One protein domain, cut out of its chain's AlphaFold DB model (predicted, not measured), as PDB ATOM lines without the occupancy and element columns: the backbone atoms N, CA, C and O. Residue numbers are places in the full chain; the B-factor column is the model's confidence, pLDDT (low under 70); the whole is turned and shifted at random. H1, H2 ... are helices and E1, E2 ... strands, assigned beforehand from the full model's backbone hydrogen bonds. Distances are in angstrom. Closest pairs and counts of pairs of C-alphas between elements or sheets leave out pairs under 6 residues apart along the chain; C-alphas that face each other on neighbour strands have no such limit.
ATOM      1  N   PRO A  41     -35.280   3.596 -40.796       64.00
ATOM      2  CA  PRO A  41     -35.473   3.276 -39.387       64.00
ATOM      3  C   PRO A  41     -34.135   3.263 -38.646       64.00
ATOM      4  O   PRO A  41     -33.107   2.896 -39.213       64.00
ATOM      5  N   LYS A  42     -34.115   3.639 -37.360       65.69
ATOM      6  CA  LYS A  42     -32.870   3.659 -36.559       65.69
ATOM      7  C   LYS A  42     -32.110   2.327 -36.616       65.69
ATOM      8  O   LYS A  42     -30.887   2.331 -36.554       65.69
ATOM      9  N   GLN A  43     -32.845   1.228 -36.749       67.44
ATOM     10  CA  GLN A  43     -32.348  -0.139 -36.831       67.44
ATOM     11  C   GLN A  43     -31.547  -0.414 -38.113       67.44
ATOM     12  O   GLN A  43     -30.636  -1.229 -38.083       67.44
ATOM     13  N   GLU A  44     -31.844   0.289 -39.205       70.56
ATOM     14  CA  GLU A  44     -31.209   0.114 -40.519       70.56
ATOM     15  C   GLU A  44     -30.049   1.100 -40.754       70.56
ATOM     16  O   GLU A  44     -29.432   1.119 -41.819       70.56
ATOM     17  N   ARG A  45     -29.735   1.952 -39.769       78.50
ATOM     18  CA  ARG A  45     -28.664   2.946 -39.900       78.50
ATOM     19  C   ARG A  45     -27.294   2.294 -39.784       78.50
ATOM     20  O   ARG A  45     -27.007   1.572 -38.832       78.50
ATOM     21  N   VAL A  46     -26.418   2.650 -40.714       82.44
ATOM     22  CA  VAL A  46     -25.030   2.183 -40.748       82.44
ATOM     23  C   VAL A  46     -24.146   3.109 -39.915       82.44
ATOM     24  O   VAL A  46     -24.282   4.334 -39.984       82.44
ATOM     25  N   ILE A  47     -23.241   2.528 -39.128       84.94
ATOM     26  CA  ILE A  47     -22.253   3.282 -38.351       84.94
ATOM     27  C   ILE A  47     -21.180   3.831 -39.298       84.94
ATOM     28  O   ILE A  47     -20.636   3.090 -40.111       84.94
ATOM     29  N   ASP A  48     -20.895   5.126 -39.187       84.19
ATOM     30  CA  ASP A  48     -19.792   5.792 -39.890       84.19
ATOM     31  C   ASP A  48     -18.522   5.778 -39.042       84.19
ATOM     32  O   ASP A  48     -17.457   5.364 -39.488       84.19
ATOM     33  N   ALA A  49     -18.652   6.197 -37.781       85.94
ATOM     34  CA  ALA A  49     -17.545   6.274 -36.842       85.94
ATOM     35  C   ALA A  49     -18.036   6.194 -35.394       85.94
ATOM     36  O   ALA A  49     -19.174   6.552 -35.076       85.94
ATOM     37  N   VAL A  50     -17.144   5.781 -34.495       87.50
ATOM     38  CA  VAL A  50     -17.336   5.906 -33.048       87.50
ATOM     39  C   VAL A  50     -16.407   7.000 -32.543       87.50
ATOM     40  O   VAL A  50     -15.192   6.897 -32.665       87.50
ATOM     41  N   LEU A  51     -16.993   8.073 -32.017       85.62
ATOM     42  CA  LEU A  51     -16.284   9.323 -31.749       85.62
ATOM     43  C   LEU A  51     -15.663   9.371 -30.349       85.62
ATOM     44  O   LEU A  51     -14.607   9.963 -30.165       85.62
ATOM     45  N   ALA A  52     -16.330   8.781 -29.356       87.19
ATOM     46  CA  ALA A  52     -15.905   8.813 -27.957       87.19
ATOM     47  C   ALA A  52     -16.577   7.692 -27.149       87.19
ATOM     48  O   ALA A  52     -17.572   7.118 -27.596       87.19
ATOM     49  N   TRP A  53     -16.100   7.416 -25.932       87.56
ATOM     50  CA  TRP A  53     -16.785   6.524 -24.985       87.56
ATOM     51  C   TRP A  53     -16.882   7.118 -23.578       87.56
ATOM     52  O   TRP A  53     -15.960   7.780 -23.128       87.56
ATOM     53  N   LYS A  54     -17.966   6.851 -22.844       85.19
ATOM     54  CA  LYS A  54     -18.141   7.244 -21.435       85.19
ATOM     55  C   LYS A  54     -18.577   6.053 -20.579       85.19
ATOM     56  O   LYS A  54     -19.227   5.144 -21.104       85.19
ATOM     57  N   PRO A  55     -18.277   6.030 -19.270       84.88
ATOM     58  CA  PRO A  55     -18.845   5.027 -18.379       84.88
ATOM     59  C   PRO A  55     -20.370   5.200 -18.284       84.88
ATOM     60  O   PRO A  55     -20.888   6.315 -18.187       84.88
ATOM     61  N   ARG A  70     -19.675   0.499 -20.795       85.56
ATOM     62  CA  ARG A  70     -19.310   1.678 -21.592       85.56
ATOM     63  C   ARG A  70     -20.435   2.013 -22.554       85.56
ATOM     64  O   ARG A  70     -20.977   1.144 -23.237       85.56
ATOM     65  N   LEU A  71     -20.741   3.298 -22.642       87.19
ATOM     66  CA  LEU A  71     -21.511   3.873 -23.734       87.19
ATOM     67  C   LEU A  71     -20.549   4.511 -24.727       87.19
ATOM     68  O   LEU A  71     -19.566   5.125 -24.327       87.19
ATOM     69  N   TYR A  72     -20.864   4.411 -26.006       87.38
ATOM     70  CA  TYR A  72     -20.054   4.948 -27.090       87.38
ATOM     71  C   TYR A  72     -20.879   5.944 -27.899       87.38
ATOM     72  O   TYR A  72     -22.055   5.705 -28.164       87.38
ATOM     73  N   LEU A  73     -20.277   7.070 -28.267       87.12
ATOM     74  CA  LEU A  73     -20.897   8.087 -29.102       87.12
ATOM     75  C   LEU A  73     -20.755   7.677 -30.568       87.12
ATOM     76  O   LEU A  73     -19.652   7.686 -31.113       87.12
ATOM     77  N   VAL A  74     -21.868   7.308 -31.192       86.62
ATOM     78  CA  VAL A  74     -21.904   6.764 -32.552       86.62
ATOM     79  C   VAL A  74     -22.324   7.842 -33.541       86.62
ATOM     80  O   VAL A  74     -23.386   8.443 -33.377       86.62
ATOM     81  N   LYS A  75     -21.513   8.044 -34.584       84.19
ATOM     82  CA  LYS A  75     -21.846   8.817 -35.784       84.19
ATOM     83  C   LYS A  75     -22.445   7.892 -36.837       84.19
ATOM     84  O   LYS A  75     -21.891   6.832 -37.134       84.19
ATOM     85  N   TRP A  76     -23.570   8.305 -37.412       82.06
ATOM     86  CA  TRP A  76     -24.279   7.543 -38.438       82.06
ATOM     87  C   TRP A  76     -23.869   7.996 -39.832       82.06
ATOM     88  O   TRP A  76     -23.723   9.192 -40.091       82.06
ATOM     89  N   LYS A  77     -23.734   7.038 -40.747       74.94
ATOM     90  CA  LYS A  77     -23.383   7.314 -42.138       74.94
ATOM     91  C   LYS A  77     -24.469   8.165 -42.784       74.94
ATOM     92  O   LYS A  77     -25.655   7.898 -42.597       74.94
ATOM     93  N   ASN A  78     -24.052   9.173 -43.550       68.06
ATOM     94  CA  ASN A  78     -24.931  10.113 -44.258       68.06
ATOM     95  C   ASN A  78     -25.876  10.924 -43.345       68.06
ATOM     96  O   ASN A  78     -26.889  11.444 -43.813       68.06
ATOM     97  N   MET A  79     -25.558  11.036 -42.055       71.19
ATOM     98  CA  MET A  79     -26.277  11.871 -41.094       71.19
ATOM     99  C   MET A  79     -25.328  12.924 -40.529       71.19
ATOM    100  O   MET A  79     -24.126  12.689 -40.395       71.19
ATOM    101  N   SER A  80     -25.866  14.088 -40.175       73.25
ATOM    102  CA  SER A  80     -25.090  15.103 -39.467       73.25
ATOM    103  C   SER A  80     -24.743  14.656 -38.051       73.25
ATOM    104  O   SER A  80     -25.424  13.828 -37.437       73.25
ATOM    105  N   ASP A  81     -23.692  15.274 -37.511       74.50
ATOM    106  CA  ASP A  81     -23.194  15.003 -36.163       74.50
ATOM    107  C   ASP A  81     -24.258  15.269 -35.077       74.50
ATOM    108  O   ASP A  81     -24.164  14.735 -33.973       74.50
ATOM    109  N   VAL A  82     -25.317  16.026 -35.401       73.88
ATOM    110  CA  VAL A  82     -26.455  16.302 -34.500       73.88
ATOM    111  C   VAL A  82     -27.286  15.075 -34.172       73.88
ATOM    112  O   VAL A  82     -27.986  15.033 -33.164       73.88
ATOM    113  N   HIS A  83     -27.180  14.048 -35.008       76.44
ATOM    114  CA  HIS A  83     -27.860  12.781 -34.820       76.44
ATOM    115  C   HIS A  83     -26.994  11.734 -34.112       76.44
ATOM    116  O   HIS A  83     -27.437  10.591 -33.963       76.44
ATOM    117  N   CYS A  84     -25.780  12.096 -33.680       81.88
ATOM    118  CA  CYS A  84     -24.947  11.216 -32.874       81.88
ATOM    119  C   CYS A  84     -25.666  10.835 -31.574       81.88
ATOM    120  O   CYS A  84     -26.305  11.663 -30.923       81.88
ATOM    121  N   CYS A  85     -25.555   9.571 -31.171       83.44
ATOM    122  CA  CYS A  85     -26.183   9.086 -29.946       83.44
ATOM    123  C   CYS A  85     -25.267   8.150 -29.163       83.44
ATOM    124  O   CYS A  85     -24.353   7.538 -29.711       83.44
ATOM    125  N   TRP A  86     -25.527   8.053 -27.862       86.75
ATOM    126  CA  TRP A  86     -24.835   7.125 -26.980       86.75
ATOM    127  C   TRP A  86     -25.453   5.730 -27.107       86.75
ATOM    128  O   TRP A  86     -26.594   5.534 -26.694       86.75
ATOM    129  N   SER A  87     -24.689   4.779 -27.643       87.19
ATOM    130  CA  SER A  87     -25.090   3.381 -27.824       87.19
ATOM    131  C   SER A  87     -24.255   2.439 -26.959       87.19
ATOM    132  O   SER A  87     -23.118   2.735 -26.582       87.19
ATOM    133  N   GLY A  88     -24.846   1.299 -26.604       88.12
ATOM    134  CA  GLY A  88     -24.156   0.231 -25.884       88.12
ATOM    135  C   GLY A  88     -23.236  -0.584 -26.792       88.12
ATOM    136  O   GLY A  88     -23.376  -0.572 -28.014       88.12
ATOM    137  N   LEU A  89     -22.319  -1.336 -26.182       86.88
ATOM    138  CA  LEU A  89     -21.381  -2.199 -26.906       86.88
ATOM    139  C   LEU A  89     -22.085  -3.235 -27.802       86.88
ATOM    140  O   LEU A  89     -21.628  -3.484 -28.914       86.88
ATOM    141  N   GLU A  90     -23.180  -3.831 -27.325       85.69
ATOM    142  CA  GLU A  90     -23.922  -4.860 -28.067       85.69
ATOM    143  C   GLU A  90     -24.561  -4.301 -29.342       85.69
ATOM    144  O   GLU A  90     -24.392  -4.885 -30.405       85.69
ATOM    145  N   GLU A  91     -25.195  -3.125 -29.266       84.50
ATOM    146  CA  GLU A  91     -25.813  -2.466 -30.428       84.50
ATOM    147  C   GLU A  91     -24.776  -2.109 -31.504       84.50
ATOM    148  O   GLU A  91     -25.047  -2.200 -32.699       84.50
ATOM    149  N   ILE A  92     -23.568  -1.720 -31.087       85.50
ATOM    150  CA  ILE A  92     -22.486  -1.402 -32.024       85.50
ATOM    151  C   ILE A  92     -21.977  -2.661 -32.705       85.50
ATOM    152  O   ILE A  92     -21.812  -2.661 -33.920       85.50
ATOM    153  N   ARG A  93     -21.758  -3.738 -31.944       85.00
ATOM    154  CA  ARG A  93     -21.267  -5.008 -32.494       85.00
ATOM    155  C   ARG A  93     -22.269  -5.674 -33.428       85.00
ATOM    156  O   ARG A  93     -21.838  -6.279 -34.401       85.00
ATOM    157  N   ASP A  94     -23.564  -5.533 -33.150       83.88
ATOM    158  CA  ASP A  94     -24.638  -6.025 -34.017       83.88
ATOM    159  C   ASP A  94     -24.621  -5.331 -35.390       83.88
ATOM    160  O   ASP A  94     -24.819  -5.964 -36.423       83.88
ATOM    161  N   ARG A  95     -24.298  -4.031 -35.421       81.69
ATOM    162  CA  ARG A  95     -24.263  -3.241 -36.664       81.69
ATOM    163  C   ARG A  95     -22.913  -3.245 -37.368       81.69
ATOM    164  O   ARG A  95     -22.861  -3.098 -38.587       81.69
ATOM    165  N   CYS A  96     -21.817  -3.344 -36.625       79.81
ATOM    166  CA  CYS A  96     -20.474  -3.352 -37.180       79.81
ATOM    167  C   CYS A  96     -19.482  -4.019 -36.217       79.81
ATOM    168  O   CYS A  96     -18.955  -3.401 -35.289       79.81
ATOM    169  N   ALA A  97     -19.211  -5.301 -36.460       75.44
ATOM    170  CA  ALA A  97     -18.320  -6.104 -35.626       75.44
ATOM    171  C   ALA A  97     -16.837  -5.688 -35.716       75.44
ATOM    172  O   ALA A  97     -16.072  -5.962 -34.792       75.44
ATOM    173  N   GLU A  98     -16.433  -5.030 -36.807       80.81
ATOM    174  CA  GLU A  98     -15.031  -4.704 -37.115       80.81
ATOM    175  C   GLU A  98     -14.563  -3.349 -36.558       80.81
ATOM    176  O   GLU A  98     -13.386  -3.011 -36.683       80.81
ATOM    177  N   ILE A  99     -15.445  -2.561 -35.931       81.06
ATOM    178  CA  ILE A  99     -15.071  -1.242 -35.403       81.06
ATOM    179  C   ILE A  99     -14.050  -1.389 -34.276       81.06
ATOM    180  O   ILE A  99     -14.311  -2.022 -33.248       81.06
ATOM    181  N   ASP A 100     -12.902  -0.725 -34.429       81.62
ATOM    182  CA  ASP A 100     -11.905  -0.639 -33.369       81.62
ATOM    183  C   ASP A 100     -12.362   0.320 -32.263       81.62
ATOM    184  O   ASP A 100     -12.267   1.538 -32.367       81.62
ATOM    185  N   LEU A 101     -12.851  -0.259 -31.166       82.62
ATOM    186  CA  LEU A 101     -13.283   0.478 -29.979       82.62
ATOM    187  C   LEU A 101     -12.146   0.759 -28.985       82.62
ATOM    188  O   LEU A 101     -12.372   1.457 -27.997       82.62
ATOM    189  N   LYS A 102     -10.945   0.196 -29.184       79.81
ATOM    190  CA  LYS A 102      -9.824   0.352 -28.240       79.81
ATOM    191  C   LYS A 102      -9.105   1.685 -28.418       79.81
ATOM    192  O   LYS A 102      -8.624   2.234 -27.431       79.81
ATOM    193  N   SER A 103      -9.043   2.178 -29.653       81.19
ATOM    194  CA  SER A 103      -8.470   3.479 -30.017       81.19
ATOM    195  C   SER A 103      -9.431   4.652 -29.807       81.19
ATOM    196  O   SER A 103      -9.004   5.804 -29.857       81.19
ATOM    197  N   VAL A 104     -10.713   4.378 -29.532       83.44
ATOM    198  CA  VAL A 104     -11.717   5.416 -29.277       83.44
ATOM    199  C   VAL A 104     -11.343   6.184 -28.001       83.44
ATOM    200  O   VAL A 104     -11.190   5.567 -26.938       83.44
ATOM    201  N   PRO A 105     -11.228   7.521 -28.063       82.25
ATOM    202  CA  PRO A 105     -10.843   8.318 -26.909       82.25
ATOM    203  C   PRO A 105     -11.907   8.248 -25.808       82.25
ATOM    204  O   PRO A 105     -13.116   8.200 -26.070       82.25
ATOM    205  N   SER A 106     -11.451   8.251 -24.553       77.94
ATOM    206  CA  SER A 106     -12.354   8.418 -23.418       77.94
ATOM    207  C   SER A 106     -12.945   9.815 -23.438       77.94
ATOM    208  O   SER A 106     -12.242  10.807 -23.602       77.94
ATOM    209  N   HIS A 107     -14.242   9.885 -23.207       69.88
ATOM    210  CA  HIS A 107     -14.962  11.112 -22.950       69.88
ATOM    211  C   HIS A 107     -14.631  11.563 -21.523       69.88
ATOM    212  O   HIS A 107     -15.216  11.077 -20.556       69.88
ATOM    213  N   THR A 108     -13.614  12.414 -21.396       56.47
ATOM    214  CA  THR A 108     -13.192  13.026 -20.123       56.47
ATOM    215  C   THR A 108     -13.515  14.514 -20.035       56.47
ATOM    216  O   THR A 108     -13.311  15.097 -18.977       56.47
ATOM    217  N   ASP A 109     -14.088  15.104 -21.087       51.53
ATOM    218  CA  ASP A 109     -14.372  16.536 -21.153       51.53
ATOM    219  C   ASP A 109     -15.862  16.832 -21.351       51.53
ATOM    220  O   ASP A 109     -16.558  16.200 -22.153       51.53
ATOM    221  N   GLU A 110     -16.341  17.879 -20.678       49.38
ATOM    222  CA  GLU A 110     -17.682  18.457 -20.836       49.38
ATOM    223  C   GLU A 110     -18.031  18.785 -22.308       49.38
ATOM    224  O   GLU A 110     -19.207  18.793 -22.680       49.38
ATOM    225  N   THR A 111     -17.022  18.940 -23.176       49.16
ATOM    226  CA  THR A 111     -17.101  19.353 -24.588       49.16
ATOM    227  C   THR A 111     -18.072  18.532 -25.441       49.16
ATOM    228  O   THR A 111     -18.727  19.077 -26.324       49.16
ATOM    229  N   PHE A 112     -18.211  17.226 -25.181       48.94
ATOM    230  CA  PHE A 112     -19.088  16.343 -25.972       48.94
ATOM    231  C   PHE A 112     -20.368  15.914 -25.225       48.94
ATOM    232  O   PHE A 112     -21.279  15.348 -25.828       48.94
ATOM    233  N   ALA A 113     -20.449  16.109 -23.902       44.91
ATOM    234  CA  ALA A 113     -21.637  15.728 -23.119       44.91
ATOM    235  C   ALA A 113     -22.804  16.701 -23.353       44.91
ATOM    236  O   ALA A 113     -23.968  16.326 -23.227       44.91
ATOM    237  N   THR A 114     -22.474  17.919 -23.777       51.75
ATOM    238  CA  THR A 114     -23.388  18.948 -24.262       51.75
ATOM    239  C   THR A 114     -23.030  19.314 -25.696       51.75
ATOM    240  O   THR A 114     -22.695  20.464 -25.958       51.75
ATOM    241  N   LEU A 115     -23.099  18.362 -26.637       55.22
ATOM    242  CA  LEU A 115     -23.125  18.674 -28.075       55.22
ATOM    243  C   LEU A 115     -24.408  19.465 -28.393       55.22
ATOM    244  O   LEU A 115     -25.365  18.955 -28.971       55.22
ATOM    245  N   ARG A 116     -24.469  20.706 -27.919       61.53
ATOM    246  CA  ARG A 116     -25.462  21.690 -28.304       61.53
ATOM    247  C   ARG A 116     -24.972  22.227 -29.627       61.53
ATOM    248  O   ARG A 116     -23.989  22.956 -29.687       61.53
TER     249      ARG A 116
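This is residues 41 to 55 and 70 to 116 of the 400 residues of the protein "Hypothetical protein" of Lotharella globosa (UniProt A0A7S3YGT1). This is a small, strongly twisted sheet of three strands, E1, E2 and E3, with the short helix H1 beside the strands at one end of the domain and the very short H2 grazing the sheet at the other end. A long stretch with no named element, residues 96 to 109, runs from H1 past the E1 edge of the sheet to H2. The printed part has 62 residues with three named strands and two named helices, E1, E2, E3, H1 and H2 along the chain; the sheet's order is E1 - E2 - E3, all antiparallel, and the class is mixed, helices and strands. The whole is compact, with a radius of gyration of the C-alphas of 11.1 A and spans of 30 by 25 by 15 A.

Begin at Pro 41 and go on to C-alpha 47 at (-22.253, 3.282, -38.351), where E1 starts; it takes residues 47 to 55, is 20.3 A long, and bends by 61 degrees at residue 51. After the cut, find C-alpha 70 at (-19.310, 1.678, -21.592), where E2, residues 70 to 76, begins its 18.5 A. E3 is residues 85 to 88, 10.0 A long, and H1 is residues 89 to 95, 10.2 A long. Last comes H2, residues 110 to 113, 5.3 A long, ending at C-alpha 113 at (-21.637, 15.728, -23.119).

Look first at E1 and E2, antiparallel at 156 degrees: N 51 and O 73 are 2.8 A apart, and so are N 71 and O 54, both pairs within hydrogen-bond range. E2 is the inner strand, and on E3 it has its other neighbour, antiparallel at 132 degrees, with N 87 and O 72 at 2.8 A; E2 and E3 form a hairpin. H1 is on the sheet at a height over the sheet of 5.7 A, over none of its strands. Its closest C-alphas to E2 are those of Leu 71 and Leu 89, 6.9 A apart; to E1, those of Ile 47 and Arg 95, 7.0 A apart. H2 only grazes the sheet, with residues 112 to 113, and is apart from H1. In H1 every O i to N i+4 pair is within hydrogen-bond range; H2 is too short for such a pair, and its one O i to N i+3 pair is within range.

The C-alphas farthest apart, those of Pro 41 and Thr 108, are 31.0 A from each other. Residues 56 to 69 are not printed, and C-alphas 55 and 70 are 4.7 A apart across this cut, which lies in the link from E1 to E2. The link from H1 to H2 is long, that from E2 to E3 short and that from E3 to H1 tight. The mean pLDDT of the printed part is 76.8; look for values under 70 at residues 41 to 43, residue 78 and residues 107 to 116.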